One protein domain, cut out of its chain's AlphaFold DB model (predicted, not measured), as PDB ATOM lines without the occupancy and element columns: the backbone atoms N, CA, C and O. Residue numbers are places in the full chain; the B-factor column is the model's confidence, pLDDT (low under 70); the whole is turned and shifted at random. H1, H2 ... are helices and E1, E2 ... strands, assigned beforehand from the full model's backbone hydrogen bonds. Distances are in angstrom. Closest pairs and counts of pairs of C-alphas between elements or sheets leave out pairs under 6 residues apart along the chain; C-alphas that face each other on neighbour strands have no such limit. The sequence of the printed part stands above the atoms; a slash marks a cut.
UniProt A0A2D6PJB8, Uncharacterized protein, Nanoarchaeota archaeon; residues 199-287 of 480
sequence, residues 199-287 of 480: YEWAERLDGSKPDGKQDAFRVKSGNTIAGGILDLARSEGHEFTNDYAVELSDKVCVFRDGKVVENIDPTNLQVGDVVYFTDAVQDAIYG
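This is residues 199 to 287 of the 480 residues of an uncharacterized protein of Nanoarchaeota archaeon (UniProt A0A2D6PJB8). A small two-stranded hairpin, E1 and E2, lies near the middle, and three short helices, H2, H3 and H4, gather at the end of it where E1 begins and E2 ends. A fourth helix, H1, lies off by itself at the far end of a long unnamed stretch, and a second long unnamed stretch loops out between the two strands. The printed part has 89 residues, with four named helices and two named strands in the order H1, H2, H3, E1, E2, H4; the sheet is E1 - E2, antiparallel. The class is mixed, helices and strands, with under half of the residues, 43, in named elements. The whole is compact, with a radius of gyration of the C-alphas of 12.7 A and spans of 33 by 29 by 20 A.

Strand E1 is residues 252 to 256, 13.2 A long, from C-alpha 252 at (32.357, -38.100, -27.488). Strand E2 is residues 274 to 277, 9.8 A. Helix H2, the longest, is residues 225 to 235, 15.4 A. H3 is residues 242 to 249, 10.5 A, and H4 is residues 279 to 286, 10.0 A, ending at C-alpha 286 at (40.289, -35.483, -14.663). H1 is residues 199 to 205, 10.8 A, and begins at C-alpha 199 at (48.460, -38.217, -33.818).

E1 and E2 form a hairpin of antiparallel neighbours, with 164 degrees between their directions. N 253 and O 276 are within hydrogen-bond range at 2.9 A, as are N 274 and O 255 at 2.8 A. Residues 255 to 256 of E1 also pair, antiparallel, with residues 259 to 260. H2 touches H3, the closest C-alphas being those of Ala 226 and Ala 245 at 4.8 A; they run opposite ways at a steep tilt of 69 degrees, only just short of about perpendicular. H2 touches H4, closest at the C-alphas of Ala 233 and Ile 285, 5.2 A; they run the same way at 35.4 degrees, only just steep. H3 and H4 are close but not clearly touching, the C-alphas of Leu 248 and Val 281 being 6.0 A apart. H1 is apart from the other named elements. In H2, H3 and H4 every O i to N i+4 pair is within hydrogen-bond range; in H1 1 of 3 is, beside 2 of 4 O i to N i+3 pairs.

The C-alphas farthest apart are those of Gly 207 and Ser 221, 34.3 A. The printed part has no cut. The links from H1 to H2, 19 residues, and from E1 to E2, 17 residues, are long. Mean pLDDT of the printed part is 73.0, with residues 199 to 223 and 266 to 268 under 70.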
ATOM      1  N   TYR A 199      47.829 -39.530 -33.728       46.94
ATOM      2  CA  TYR A 199      48.460 -38.217 -33.818       46.94
ATOM      3  C   TYR A 199      47.949 -37.404 -35.010       46.94
ATOM      4  O   TYR A 199      47.735 -36.205 -34.881       46.94
ATOM      5  N   GLU A 200      47.671 -38.053 -36.141       44.97
ATOM      6  CA  GLU A 200      47.264 -37.357 -37.370       44.97
ATOM      7  C   GLU A 200      45.821 -36.815 -37.312       44.97
ATOM      8  O   GLU A 200      45.420 -35.998 -38.144       44.97
ATOM      9  N   TRP A 201      45.019 -37.282 -36.347       50.50
ATOM     10  CA  TRP A 201      43.585 -37.000 -36.305       50.50
ATOM     11  C   TRP A 201      43.177 -35.995 -35.221       50.50
ATOM     12  O   TRP A 201      42.411 -35.081 -35.515       50.50
ATOM     13  N   ALA A 202      43.735 -36.082 -34.011       45.16
ATOM     14  CA  ALA A 202      43.533 -35.051 -32.985       45.16
ATOM     15  C   ALA A 202      44.067 -33.677 -33.450       45.16
ATOM     16  O   ALA A 202      43.366 -32.674 -33.371       45.16
ATOM     17  N   GLU A 203      45.216 -33.664 -34.135       46.81
ATOM     18  CA  GLU A 203      45.791 -32.457 -34.749       46.81
ATOM     19  C   GLU A 203      44.896 -31.862 -35.865       46.81
ATOM     20  O   GLU A 203      45.026 -30.692 -36.222       46.81
ATOM     21  N   ARG A 204      43.952 -32.646 -36.409       50.53
ATOM     22  CA  ARG A 204      42.986 -32.219 -37.435       50.53
ATOM     23  C   ARG A 204      41.678 -31.654 -36.879       50.53
ATOM     24  O   ARG A 204      41.053 -30.872 -37.592       50.53
ATOM     25  N   LEU A 205      41.241 -32.056 -35.683       52.34
ATOM     26  CA  LEU A 205      39.980 -31.576 -35.105       52.34
ATOM     27  C   LEU A 205      40.106 -30.179 -34.499       52.34
ATOM     28  O   LEU A 205      39.256 -29.328 -34.751       52.34
ATOM     29  N   ASP A 206      41.150 -29.947 -33.712       49.22
ATOM     30  CA  ASP A 206      41.325 -28.700 -32.959       49.22
ATOM     31  C   ASP A 206      42.772 -28.177 -32.981       49.22
ATOM     32  O   ASP A 206      43.061 -27.113 -32.432       49.22
ATOM     33  N   GLY A 207      43.688 -28.882 -33.657       43.09
ATOM     34  CA  GLY A 207      45.107 -28.521 -33.700       43.09
ATOM     35  C   GLY A 207      45.841 -28.752 -32.378       43.09
ATOM     36  O   GLY A 207      47.017 -28.393 -32.269       43.09
ATOM     37  N   SER A 208      45.182 -29.341 -31.381       43.59
ATOM     38  CA  SER A 208      45.793 -29.739 -30.127       43.59
ATOM     39  C   SER A 208      46.454 -31.106 -30.300       43.59
ATOM     40  O   SER A 208      45.941 -32.026 -30.944       43.59
ATOM     41  N   LYS A 209      47.659 -31.249 -29.741       45.47
ATOM     42  CA  LYS A 209      48.181 -32.591 -29.502       45.47
ATOM     43  C   LYS A 209      47.323 -33.181 -28.392       45.47
ATOM     44  O   LYS A 209      47.223 -32.526 -27.356       45.47
ATOM     45  N   PRO A 210      46.776 -34.396 -28.563       50.44
ATOM     46  CA  PRO A 210      46.174 -35.079 -27.440       50.44
ATOM     47  C   PRO A 210      47.274 -35.172 -26.382       50.44
ATOM     48  O   PRO A 210      48.406 -35.561 -26.690       50.44
ATOM     49  N   ASP A 211      46.948 -34.765 -25.161       46.53
ATOM     50  CA  ASP A 211      47.796 -34.782 -23.959       46.53
ATOM     51  C   ASP A 211      48.425 -36.164 -23.668       46.53
ATOM     52  O   ASP A 211      49.308 -36.315 -22.824       46.53
ATOM     53  N   GLY A 212      48.029 -37.177 -24.438       43.97
ATOM     54  CA  GLY A 212      48.672 -38.475 -24.537       43.97
ATOM     55  C   GLY A 212      48.111 -39.467 -23.531       43.97
ATOM     56  O   GLY A 212      48.548 -40.623 -23.529       43.97
ATOM     57  N   LYS A 213      47.135 -39.063 -22.706       48.00
ATOM     58  CA  LYS A 213      46.480 -39.970 -21.768       48.00
ATOM     59  C   LYS A 213      45.424 -40.780 -22.517       48.00
ATOM     60  O   LYS A 213      44.327 -40.326 -22.817       48.00
ATOM     61  N   GLN A 214      45.804 -42.003 -22.872       53.25
ATOM     62  CA  GLN A 214      44.920 -42.979 -23.500       53.25
ATOM     63  C   GLN A 214      44.491 -44.002 -22.452       53.25
ATOM     64  O   GLN A 214      45.297 -44.831 -22.025       53.25
ATOM     65  N   ASP A 215      43.217 -43.962 -22.072       51.66
ATOM     66  CA  ASP A 215      42.612 -44.947 -21.180       51.66
ATOM     67  C   ASP A 215      41.822 -45.995 -21.982       51.66
ATOM     68  O   ASP A 215      41.229 -45.705 -23.022       51.66
ATOM     69  N   ALA A 216      41.836 -47.250 -21.524       49.16
ATOM     70  CA  ALA A 216      41.214 -48.377 -22.225       49.16
ATOM     71  C   ALA A 216      40.107 -49.039 -21.382       49.16
ATOM     72  O   ALA A 216      40.356 -49.481 -20.257       49.16
ATOM     73  N   PHE A 217      38.897 -49.186 -21.951       50.22
ATOM     74  CA  PHE A 217      37.681 -49.630 -21.234       50.22
ATOM     75  C   PHE A 217      37.052 -50.912 -21.746       50.22
ATOM     76  O   PHE A 217      36.903 -51.130 -22.944       50.22
ATOM     77  N   ARG A 218      36.692 -51.789 -20.799       47.50
ATOM     78  CA  ARG A 218      36.415 -53.200 -21.077       47.50
ATOM     79  C   ARG A 218      34.960 -53.336 -21.388       47.50
ATOM     80  O   ARG A 218      34.158 -53.615 -20.505       47.50
ATOM     81  N   VAL A 219      34.639 -53.096 -22.646       50.81
ATOM     82  CA  VAL A 219      33.265 -53.130 -23.115       50.81
ATOM     83  C   VAL A 219      32.799 -54.590 -23.114       50.81
ATOM     84  O   VAL A 219      33.280 -55.419 -23.887       50.81
ATOM     85  N   LYS A 220      31.907 -54.942 -22.181       49.56
ATOM     86  CA  LYS A 220      31.077 -56.149 -22.297       49.56
ATOM     87  C   LYS A 220      29.889 -55.834 -23.205       49.56
ATOM     88  O   LYS A 220      29.519 -54.674 -23.356       49.56
ATOM     89  N   SER A 221      29.263 -56.866 -23.768       43.84
ATOM     90  CA  SER A 221      27.954 -56.702 -24.412       43.84
ATOM     91  C   SER A 221      26.984 -56.036 -23.423       43.84
ATOM     92  O   SER A 221      26.814 -56.549 -22.315       43.84
ATOM     93  N   GLY A 222      26.427 -54.881 -23.799       54.34
ATOM     94  CA  GLY A 222      25.564 -54.045 -22.953       54.34
ATOM     95  C   GLY A 222      26.243 -52.850 -22.267       54.34
ATOM     96  O   GLY A 222      25.555 -52.067 -21.618       54.34
ATOM     97  N   ASN A 223      27.561 -52.673 -22.401       66.56
ATOM     98  CA  ASN A 223      28.233 -51.471 -21.906       66.56
ATOM     99  C   ASN A 223      27.983 -50.294 -22.859       66.56
ATOM    100  O   ASN A 223      28.276 -50.383 -24.050       66.56
ATOM    101  N   THR A 224      27.483 -49.188 -22.317       79.19
ATOM    102  CA  THR A 224      27.256 -47.933 -23.046       79.19
ATOM    103  C   THR A 224      28.424 -46.968 -22.854       79.19
ATOM    104  O   THR A 224      29.207 -47.108 -21.909       79.19
ATOM    105  N   ILE A 225      28.520 -45.951 -23.716       83.44
ATOM    106  CA  ILE A 225      29.478 -44.839 -23.559       83.44
ATOM    107  C   ILE A 225      29.316 -44.188 -22.176       83.44
ATOM    108  O   ILE A 225      30.296 -44.034 -21.450       83.44
ATOM    109  N   ALA A 226      28.073 -43.906 -21.771       84.06
ATOM    110  CA  ALA A 226      27.752 -43.372 -20.447       84.06
ATOM    111  C   ALA A 226      28.239 -44.291 -19.308       84.06
ATOM    112  O   ALA A 226      28.812 -43.817 -18.330       84.06
ATOM    113  N   GLY A 227      28.089 -45.614 -19.447       81.94
ATOM    114  CA  GLY A 227      28.626 -46.578 -18.483       81.94
ATOM    115  C   GLY A 227      30.153 -46.525 -18.376       81.94
ATOM    116  O   GLY A 227      30.692 -46.566 -17.273       81.94
ATOM    117  N   GLY A 228      30.846 -46.366 -19.508       81.38
ATOM    118  CA  GLY A 228      32.296 -46.156 -19.537       81.38
ATOM    119  C   GLY A 228      32.724 -44.872 -18.821       81.38
ATOM    120  O   GLY A 228      33.653 -44.908 -18.017       81.38
ATOM    121  N   ILE A 229      32.003 -43.770 -19.047       84.69
ATOM    122  CA  ILE A 229      32.230 -42.481 -18.373       84.69
ATOM    123  C   ILE A 229      32.039 -42.619 -16.855       84.69
ATOM    124  O   ILE A 229      32.890 -42.168 -16.092       84.69
ATOM    125  N   LEU A 230      30.965 -43.278 -16.402       84.75
ATOM    126  CA  LEU A 230      30.701 -43.505 -14.974       84.75
ATOM    127  C   LEU A 230      31.807 -44.317 -14.294       84.75
ATOM    128  O   LEU A 230      32.223 -43.989 -13.181       84.75
ATOM    129  N   ASP A 231      32.266 -45.387 -14.939       82.69
ATOM    130  CA  ASP A 231      33.315 -46.240 -14.385       82.69
ATOM    131  C   ASP A 231      34.662 -45.511 -14.330       82.69
ATOM    132  O   ASP A 231      35.380 -45.634 -13.333       82.69
ATOM    133  N   LEU A 232      34.981 -44.713 -15.353       83.31
ATOM    134  CA  LEU A 232      36.187 -43.891 -15.381       83.31
ATOM    135  C   LEU A 232      36.153 -42.801 -14.303       83.31
ATOM    136  O   LEU A 232      37.084 -42.712 -13.505       83.31
ATOM    137  N   ALA A 233      35.058 -42.045 -14.212       86.19
ATOM    138  CA  ALA A 233      34.865 -41.035 -13.173       86.19
ATOM    139  C   ALA A 233      35.032 -41.644 -11.772       86.19
ATOM    140  O   ALA A 233      35.794 -41.124 -10.959       86.19
ATOM    141  N   ARG A 234      34.420 -42.812 -11.517       84.62
ATOM    142  CA  ARG A 234      34.567 -43.528 -10.239       84.62
ATOM    143  C   ARG A 234      36.017 -43.934  -9.968       84.62
ATOM    144  O   ARG A 234      36.445 -43.903  -8.814       84.62
ATOM    145  N   SER A 235      36.766 -44.328 -10.999       82.31
ATOM    146  CA  SER A 235      38.178 -44.702 -10.858       82.31
ATOM    147  C   SER A 235      39.084 -43.517 -10.507       82.31
ATOM    148  O   SER A 235      40.033 -43.696  -9.747       82.31
ATOM    149  N   GLU A 236      38.732 -42.316 -10.969       86.25
ATOM    150  CA  GLU A 236      39.411 -41.052 -10.648       86.25
ATOM    151  C   GLU A 236      38.859 -40.402  -9.355       86.25
ATOM    152  O   GLU A 236      39.299 -39.336  -8.936       86.25
ATOM    153  N   GLY A 237      37.925 -41.065  -8.657       89.31
ATOM    154  CA  GLY A 237      37.384 -40.612  -7.369       89.31
ATOM    155  C   GLY A 237      36.209 -39.635  -7.469       89.31
ATOM    156  O   GLY A 237      35.827 -39.036  -6.462       89.31
ATOM    157  N   HIS A 238      35.614 -39.496  -8.652       89.56
ATOM    158  CA  HIS A 238      34.430 -38.683  -8.899       89.56
ATOM    159  C   HIS A 238      33.150 -39.529  -8.864       89.56
ATOM    160  O   HIS A 238      33.092 -40.644  -9.384       89.56
ATOM    161  N   GLU A 239      32.085 -38.987  -8.271       91.44
ATOM    162  CA  GLU A 239      30.746 -39.577  -8.325       91.44
ATOM    163  C   GLU A 239      29.876 -38.783  -9.298       91.44
ATOM    164  O   GLU A 239      29.455 -37.664  -9.007       91.44
ATOM    165  N   PHE A 240      29.608 -39.361 -10.467       91.81
ATOM    166  CA  PHE A 240      28.680 -38.802 -11.447       91.81
ATOM    167  C   PHE A 240      27.303 -39.449 -11.326       91.81
ATOM    168  O   PHE A 240      27.174 -40.632 -10.996       91.81
ATOM    169  N   THR A 241      26.260 -38.676 -11.629       93.06
ATOM    170  CA  THR A 241      24.919 -39.226 -11.834       93.06
ATOM    171  C   THR A 241      24.832 -39.877 -13.214       93.06
ATOM    172  O   THR A 241      25.569 -39.520 -14.134       93.06
ATOM    173  N   ASN A 242      23.912 -40.833 -13.374       87.62
ATOM    174  CA  ASN A 242      23.683 -41.475 -14.669       87.62
ATOM    175  C   ASN A 242      23.268 -40.454 -15.742       87.62
ATOM    176  O   ASN A 242      23.791 -40.495 -16.848       87.62
ATOM    177  N   ASP A 243      22.399 -39.501 -15.390       91.06
ATOM    178  CA  ASP A 243      21.927 -38.457 -16.310       91.06
ATOM    179  C   ASP A 243      23.078 -37.574 -16.809       91.06
ATOM    180  O   ASP A 243      23.167 -37.290 -18.001       91.06
ATOM    181  N   TYR A 244      24.010 -37.215 -15.923       92.56
ATOM    182  CA  TYR A 244      25.182 -36.428 -16.301       92.56
ATOM    183  C   TYR A 244      26.131 -37.212 -17.217       92.56
ATOM    184  O   TYR A 244      26.655 -36.676 -18.188       92.56
ATOM    185  N   ALA A 245      26.315 -38.511 -16.967       88.19
ATOM    186  CA  ALA A 245      27.110 -39.357 -17.852       88.19
ATOM    187  C   ALA A 245      26.465 -39.556 -19.235       88.19
ATOM    188  O   ALA A 245      27.185 -39.693 -20.223       88.19
ATOM    189  N   VAL A 246      25.130 -39.559 -19.320       87.69
ATOM    190  CA  VAL A 246      24.399 -39.579 -20.598       87.69
ATOM    191  C   VAL A 246      24.609 -38.267 -21.355       87.69
ATOM    192  O   VAL A 246      24.971 -38.311 -22.526       87.69
ATOM    193  N   GLU A 247      24.498 -37.118 -20.689       89.44
ATOM    194  CA  GLU A 247      24.775 -35.810 -21.306       89.44
ATOM    195  C   GLU A 247      26.214 -35.719 -21.846       89.44
ATOM    196  O   GLU A 247      26.445 -35.271 -22.970       89.44
ATOM    197  N   LEU A 248      27.193 -36.207 -21.079       88.94
ATOM    198  CA  LEU A 248      28.591 -36.265 -21.517       88.94
ATOM    199  C   LEU A 248      28.817 -37.255 -22.669       88.94
ATOM    200  O   LEU A 248      29.745 -37.070 -23.456       88.94
ATOM    201  N   SER A 249      27.979 -38.286 -22.807       86.75
ATOM    202  CA  SER A 249      28.101 -39.256 -23.901       86.75
ATOM    203  C   SER A 249      27.799 -38.653 -25.277       86.75
ATOM    204  O   SER A 249      28.366 -39.114 -26.264       86.75
ATOM    205  N   ASP A 250      27.037 -37.557 -25.345       85.94
ATOM    206  CA  ASP A 250      26.815 -36.793 -26.584       85.94
ATOM    207  C   ASP A 250      28.034 -35.942 -26.981       85.94
ATOM    208  O   ASP A 250      28.077 -35.332 -28.051       85.94
ATOM    209  N   LYS A 251      29.038 -35.865 -26.100       87.25
ATOM    210  CA  LYS A 251      30.275 -35.099 -26.280       87.25
ATOM    211  C   LYS A 251      31.472 -36.007 -26.549       87.25
ATOM    212  O   LYS A 251      32.604 -35.622 -26.268       87.25
ATOM    213  N   VAL A 252      31.261 -37.207 -27.085       86.44
ATOM    214  CA  VAL A 252      32.357 -38.100 -27.488       86.44
ATOM    215  C   VAL A 252      32.391 -38.278 -29.001       86.44
ATOM    216  O   VAL A 252      31.374 -38.168 -29.679       86.44
ATOM    217  N   CYS A 253      33.567 -38.595 -29.535       85.88
ATOM    218  CA  CYS A 253      33.732 -39.016 -30.926       85.88
ATOM    219  C   CYS A 253      34.076 -40.503 -30.955       85.88
ATOM    220  O   CYS A 253      34.996 -40.925 -30.260       85.88
ATOM    221  N   VAL A 254      33.384 -41.307 -31.765       85.56
ATOM    222  CA  VAL A 254      33.737 -42.726 -31.937       85.56
ATOM    223  C   VAL A 254      34.326 -42.961 -33.319       85.56
ATOM    224  O   VAL A 254      33.796 -42.494 -34.329       85.56
ATOM    225  N   PHE A 255      35.411 -43.728 -33.355       82.50
ATOM    226  CA  PHE A 255      36.078 -44.194 -34.558       82.50
ATOM    227  C   PHE A 255      35.828 -45.675 -34.738       82.50
ATOM    228  O   PHE A 255      36.064 -46.462 -33.824       82.50
ATOM    229  N   ARG A 256      35.444 -46.053 -35.951       83.06
ATOM    230  CA  ARG A 256      35.356 -47.441 -36.388       83.06
ATOM    231  C   ARG A 256      36.228 -47.609 -37.615       83.06
ATOM    232  O   ARG A 256      36.071 -46.877 -38.591       83.06
ATOM    233  N   ASP A 257      37.193 -48.520 -37.532       81.56
ATOM    234  CA  ASP A 257      38.172 -48.766 -38.596       81.56
ATOM    235  C   ASP A 257      38.865 -47.476 -39.091       81.56
ATOM    236  O   ASP A 257      39.038 -47.248 -40.290       81.56
ATOM    237  N   GLY A 258      39.216 -46.589 -38.150       78.31
ATOM    238  CA  GLY A 258      39.890 -45.316 -38.427       78.31
ATOM    239  C   GLY A 258      39.006 -44.215 -39.026       78.31
ATOM    240  O   GLY A 258      39.527 -43.176 -39.427       78.31
ATOM    241  N   LYS A 259      37.684 -44.405 -39.099       78.44
ATOM    242  CA  LYS A 259      36.733 -43.387 -39.569       78.44
ATOM    243  C   LYS A 259      35.802 -42.951 -38.450       78.44
ATOM    244  O   LYS A 259      35.348 -43.793 -37.682       78.44
ATOM    245  N   VAL A 260      35.485 -41.657 -38.404       83.00
ATOM    246  CA  VAL A 260      34.436 -41.138 -37.517       83.00
ATOM    247  C   VAL A 260      33.114 -41.788 -37.886       83.00
ATOM    248  O   VAL A 260      32.740 -41.830 -39.059       83.00
ATOM    249  N   VAL A 261      32.410 -42.286 -36.879       85.12
ATOM    250  CA  VAL A 261      31.030 -42.727 -37.029       85.12
ATOM    251  C   VAL A 261      30.136 -41.518 -36.766       85.12
ATOM    252  O   VAL A 261      30.064 -41.018 -35.650       85.12
ATOM    253  N   GLU A 262      29.482 -41.007 -37.803       77.94
ATOM    254  CA  GLU A 262      28.480 -39.950 -37.641       77.94
ATOM    255  C   GLU A 262      27.193 -40.570 -37.068       77.94
ATOM    256  O   GLU A 262      26.742 -41.608 -37.553       77.94
ATOM    257  N   ASN A 263      26.612 -39.952 -36.032       74.38
ATOM    258  CA  ASN A 263      25.426 -40.436 -35.304       74.38
ATOM    259  C   ASN A 263      25.604 -41.818 -34.653       74.38
ATOM    260  O   ASN A 263      24.933 -42.792 -35.009       74.38
ATOM    261  N   ILE A 264      26.500 -41.908 -33.670       70.12
ATOM    262  CA  ILE A 264      26.591 -43.102 -32.825       70.12
ATOM    263  C   ILE A 264      25.385 -43.157 -31.902       70.12
ATOM    264  O   ILE A 264      25.183 -42.274 -31.077       70.12
ATOM    265  N   ASP A 265      24.634 -44.245 -31.997       70.75
ATOM    266  CA  ASP A 265      23.783 -44.676 -30.900       70.75
ATOM    267  C   ASP A 265      24.693 -45.209 -29.771       70.75
ATOM    268  O   ASP A 265      25.415 -46.192 -29.994       70.75
ATOM    269  N   PRO A 266      24.686 -44.597 -28.568       61.97
ATOM    270  CA  PRO A 266      25.540 -44.985 -27.440       61.97
ATOM    271  C   PRO A 266      25.382 -46.445 -26.993       61.97
ATOM    272  O   PRO A 266      26.212 -46.945 -26.227       61.97
ATOM    273  N   THR A 267      24.320 -47.124 -27.440       60.28
ATOM    274  CA  THR A 267      24.043 -48.541 -27.172       60.28
ATOM    275  C   THR A 267      24.636 -49.497 -28.215       60.28
ATOM    276  O   THR A 267      24.716 -50.699 -27.965       60.28
ATOM    277  N   ASN A 268      25.119 -48.980 -29.349       67.88
ATOM    278  CA  ASN A 268      25.599 -49.746 -30.505       67.88
ATOM    279  C   ASN A 268      27.129 -49.685 -30.699       67.88
ATOM    280  O   ASN A 268      27.632 -49.755 -31.830       67.88
ATOM    281  N   LEU A 269      27.884 -49.586 -29.600       72.38
ATOM    282  CA  LEU A 269      29.339 -49.738 -29.637       72.38
ATOM    283  C   LEU A 269      29.721 -51.149 -30.099       72.38
ATOM    284  O   LEU A 269      29.239 -52.157 -29.576       72.38
ATOM    285  N   GLN A 270      30.621 -51.217 -31.071       73.38
ATOM    286  CA  GLN A 270      31.141 -52.458 -31.625       73.38
ATOM    287  C   GLN A 270      32.543 -52.745 -31.095       73.38
ATOM    288  O   GLN A 270      33.305 -51.858 -30.712       73.38
ATOM    289  N   VAL A 271      32.904 -54.027 -31.073       74.00
ATOM    290  CA  VAL A 271      34.267 -54.437 -30.725       74.00
ATOM    291  C   VAL A 271      35.231 -53.869 -31.765       74.00
ATOM    292  O   VAL A 271      35.091 -54.156 -32.950       74.00
ATOM    293  N   GLY A 272      36.228 -53.112 -31.304       74.56
ATOM    294  CA  GLY A 272      37.193 -52.427 -32.167       74.56
ATOM    295  C   GLY A 272      36.916 -50.935 -32.339       74.56
ATOM    296  O   GLY A 272      37.781 -50.236 -32.863       74.56
ATOM    297  N   ASP A 273      35.774 -50.444 -31.851       78.19
ATOM    298  CA  ASP A 273      35.518 -49.012 -31.771       78.19
ATOM    299  C   ASP A 273      36.508 -48.338 -30.820       78.19
ATOM    300  O   ASP A 273      36.845 -48.865 -29.754       78.19
ATOM    301  N   VAL A 274      36.938 -47.140 -31.199       80.81
ATOM    302  CA  VAL A 274      37.724 -46.260 -30.343       80.81
ATOM    303  C   VAL A 274      36.876 -45.064 -29.966       80.81
ATOM    304  O   VAL A 274      36.370 -44.370 -30.838       80.81
ATOM    305  N   VAL A 275      36.737 -44.806 -28.670       82.12
ATOM    306  CA  VAL A 275      36.010 -43.645 -28.158       82.12
ATOM    307  C   VAL A 275      37.021 -42.583 -27.746       82.12
ATOM    308  O   VAL A 275      37.876 -42.831 -26.903       82.12
ATOM    309  N   TYR A 276      36.920 -41.410 -28.355       83.56
ATOM    310  CA  TYR A 276      37.668 -40.215 -28.010       83.56
ATOM    311  C   TYR A 276      36.786 -39.296 -27.165       83.56
ATOM    312  O   TYR A 276      35.698 -38.891 -27.589       83.56
ATOM    313  N   PHE A 277      37.257 -38.975 -25.967       82.94
ATOM    314  CA  PHE A 277      36.614 -38.016 -25.078       82.94
ATOM    315  C   PHE A 277      37.052 -36.608 -25.455       82.94
ATOM    316  O   PHE A 277      38.247 -36.341 -25.529       82.94
ATOM    317  N   THR A 278      36.091 -35.719 -25.703       81.56
ATOM    318  CA  THR A 278      36.383 -34.294 -25.915       81.56
ATOM    319  C   THR A 278      36.826 -33.633 -24.611       81.56
ATOM    320  O   THR A 278      36.578 -34.177 -23.531       81.56
ATOM    321  N   ASP A 279      37.401 -32.435 -24.708       80.19
ATOM    322  CA  ASP A 279      37.842 -31.623 -23.567       80.19
ATOM    323  C   ASP A 279      36.785 -31.523 -22.464       80.19
ATOM    324  O   ASP A 279      37.097 -31.699 -21.296       80.19
ATOM    325  N   ALA A 280      35.506 -31.357 -22.814       81.50
ATOM    326  CA  ALA A 280      34.428 -31.270 -21.825       81.50
ATOM    327  C   ALA A 280      34.296 -32.540 -20.963       81.50
ATOM    328  O   ALA A 280      34.028 -32.463 -19.764       81.50
ATOM    329  N   VAL A 281      34.479 -33.716 -21.569       84.19
ATOM    330  CA  VAL A 281      34.432 -35.003 -20.862       84.19
ATOM    331  C   VAL A 281      35.721 -35.213 -20.069       84.19
ATOM    332  O   VAL A 281      35.668 -35.671 -18.929       84.19
ATOM    333  N   GLN A 282      36.868 -34.848 -20.644       83.69
ATOM    334  CA  GLN A 282      38.162 -34.947 -19.973       83.69
ATOM    335  C   GLN A 282      38.230 -34.035 -18.741       83.69
ATOM    336  O   GLN A 282      38.563 -34.513 -17.662       83.69
ATOM    337  N   ASP A 283      37.831 -32.771 -18.864       85.12
ATOM    338  CA  ASP A 283      37.788 -31.800 -17.768       85.12
ATOM    339  C   ASP A 283      36.840 -32.242 -16.654       85.12
ATOM    340  O   ASP A 283      37.128 -32.055 -15.471       85.12
ATOM    341  N   ALA A 284      35.704 -32.850 -17.009       86.50
ATOM    342  CA  ALA A 284      34.779 -33.377 -16.019       86.50
ATOM    343  C   ALA A 284      35.428 -34.501 -15.195       86.50
ATOM    344  O   ALA A 284      35.264 -34.541 -13.976       86.50
ATOM    345  N   ILE A 285      36.140 -35.417 -15.857       82.56
ATOM    346  CA  ILE A 285      36.672 -36.642 -15.249       82.56
ATOM    347  C   ILE A 285      38.008 -36.413 -14.541       82.56
ATOM    348  O   ILE A 285      38.217 -36.951 -13.460       82.56
ATOM    349  N   TYR A 286      38.923 -35.672 -15.156       82.75
ATOM    350  CA  TYR A 286      40.289 -35.483 -14.663       82.75
ATOM    351  C   TYR A 286      40.490 -34.112 -14.001       82.75
ATOM    352  O   TYR A 286      41.564 -33.832 -13.463       82.75
ATOM    353  N   GLY A 287      39.453 -33.269 -14.012       81.00
ATOM    354  CA  GLY A 287      39.537 -31.859 -13.655       81.00
ATOM    355  C   GLY A 287      40.072 -31.020 -14.815       81.00
ATOM    356  O   GLY A 287      40.798 -31.518 -15.672       81.00
TER     357      GLY A 287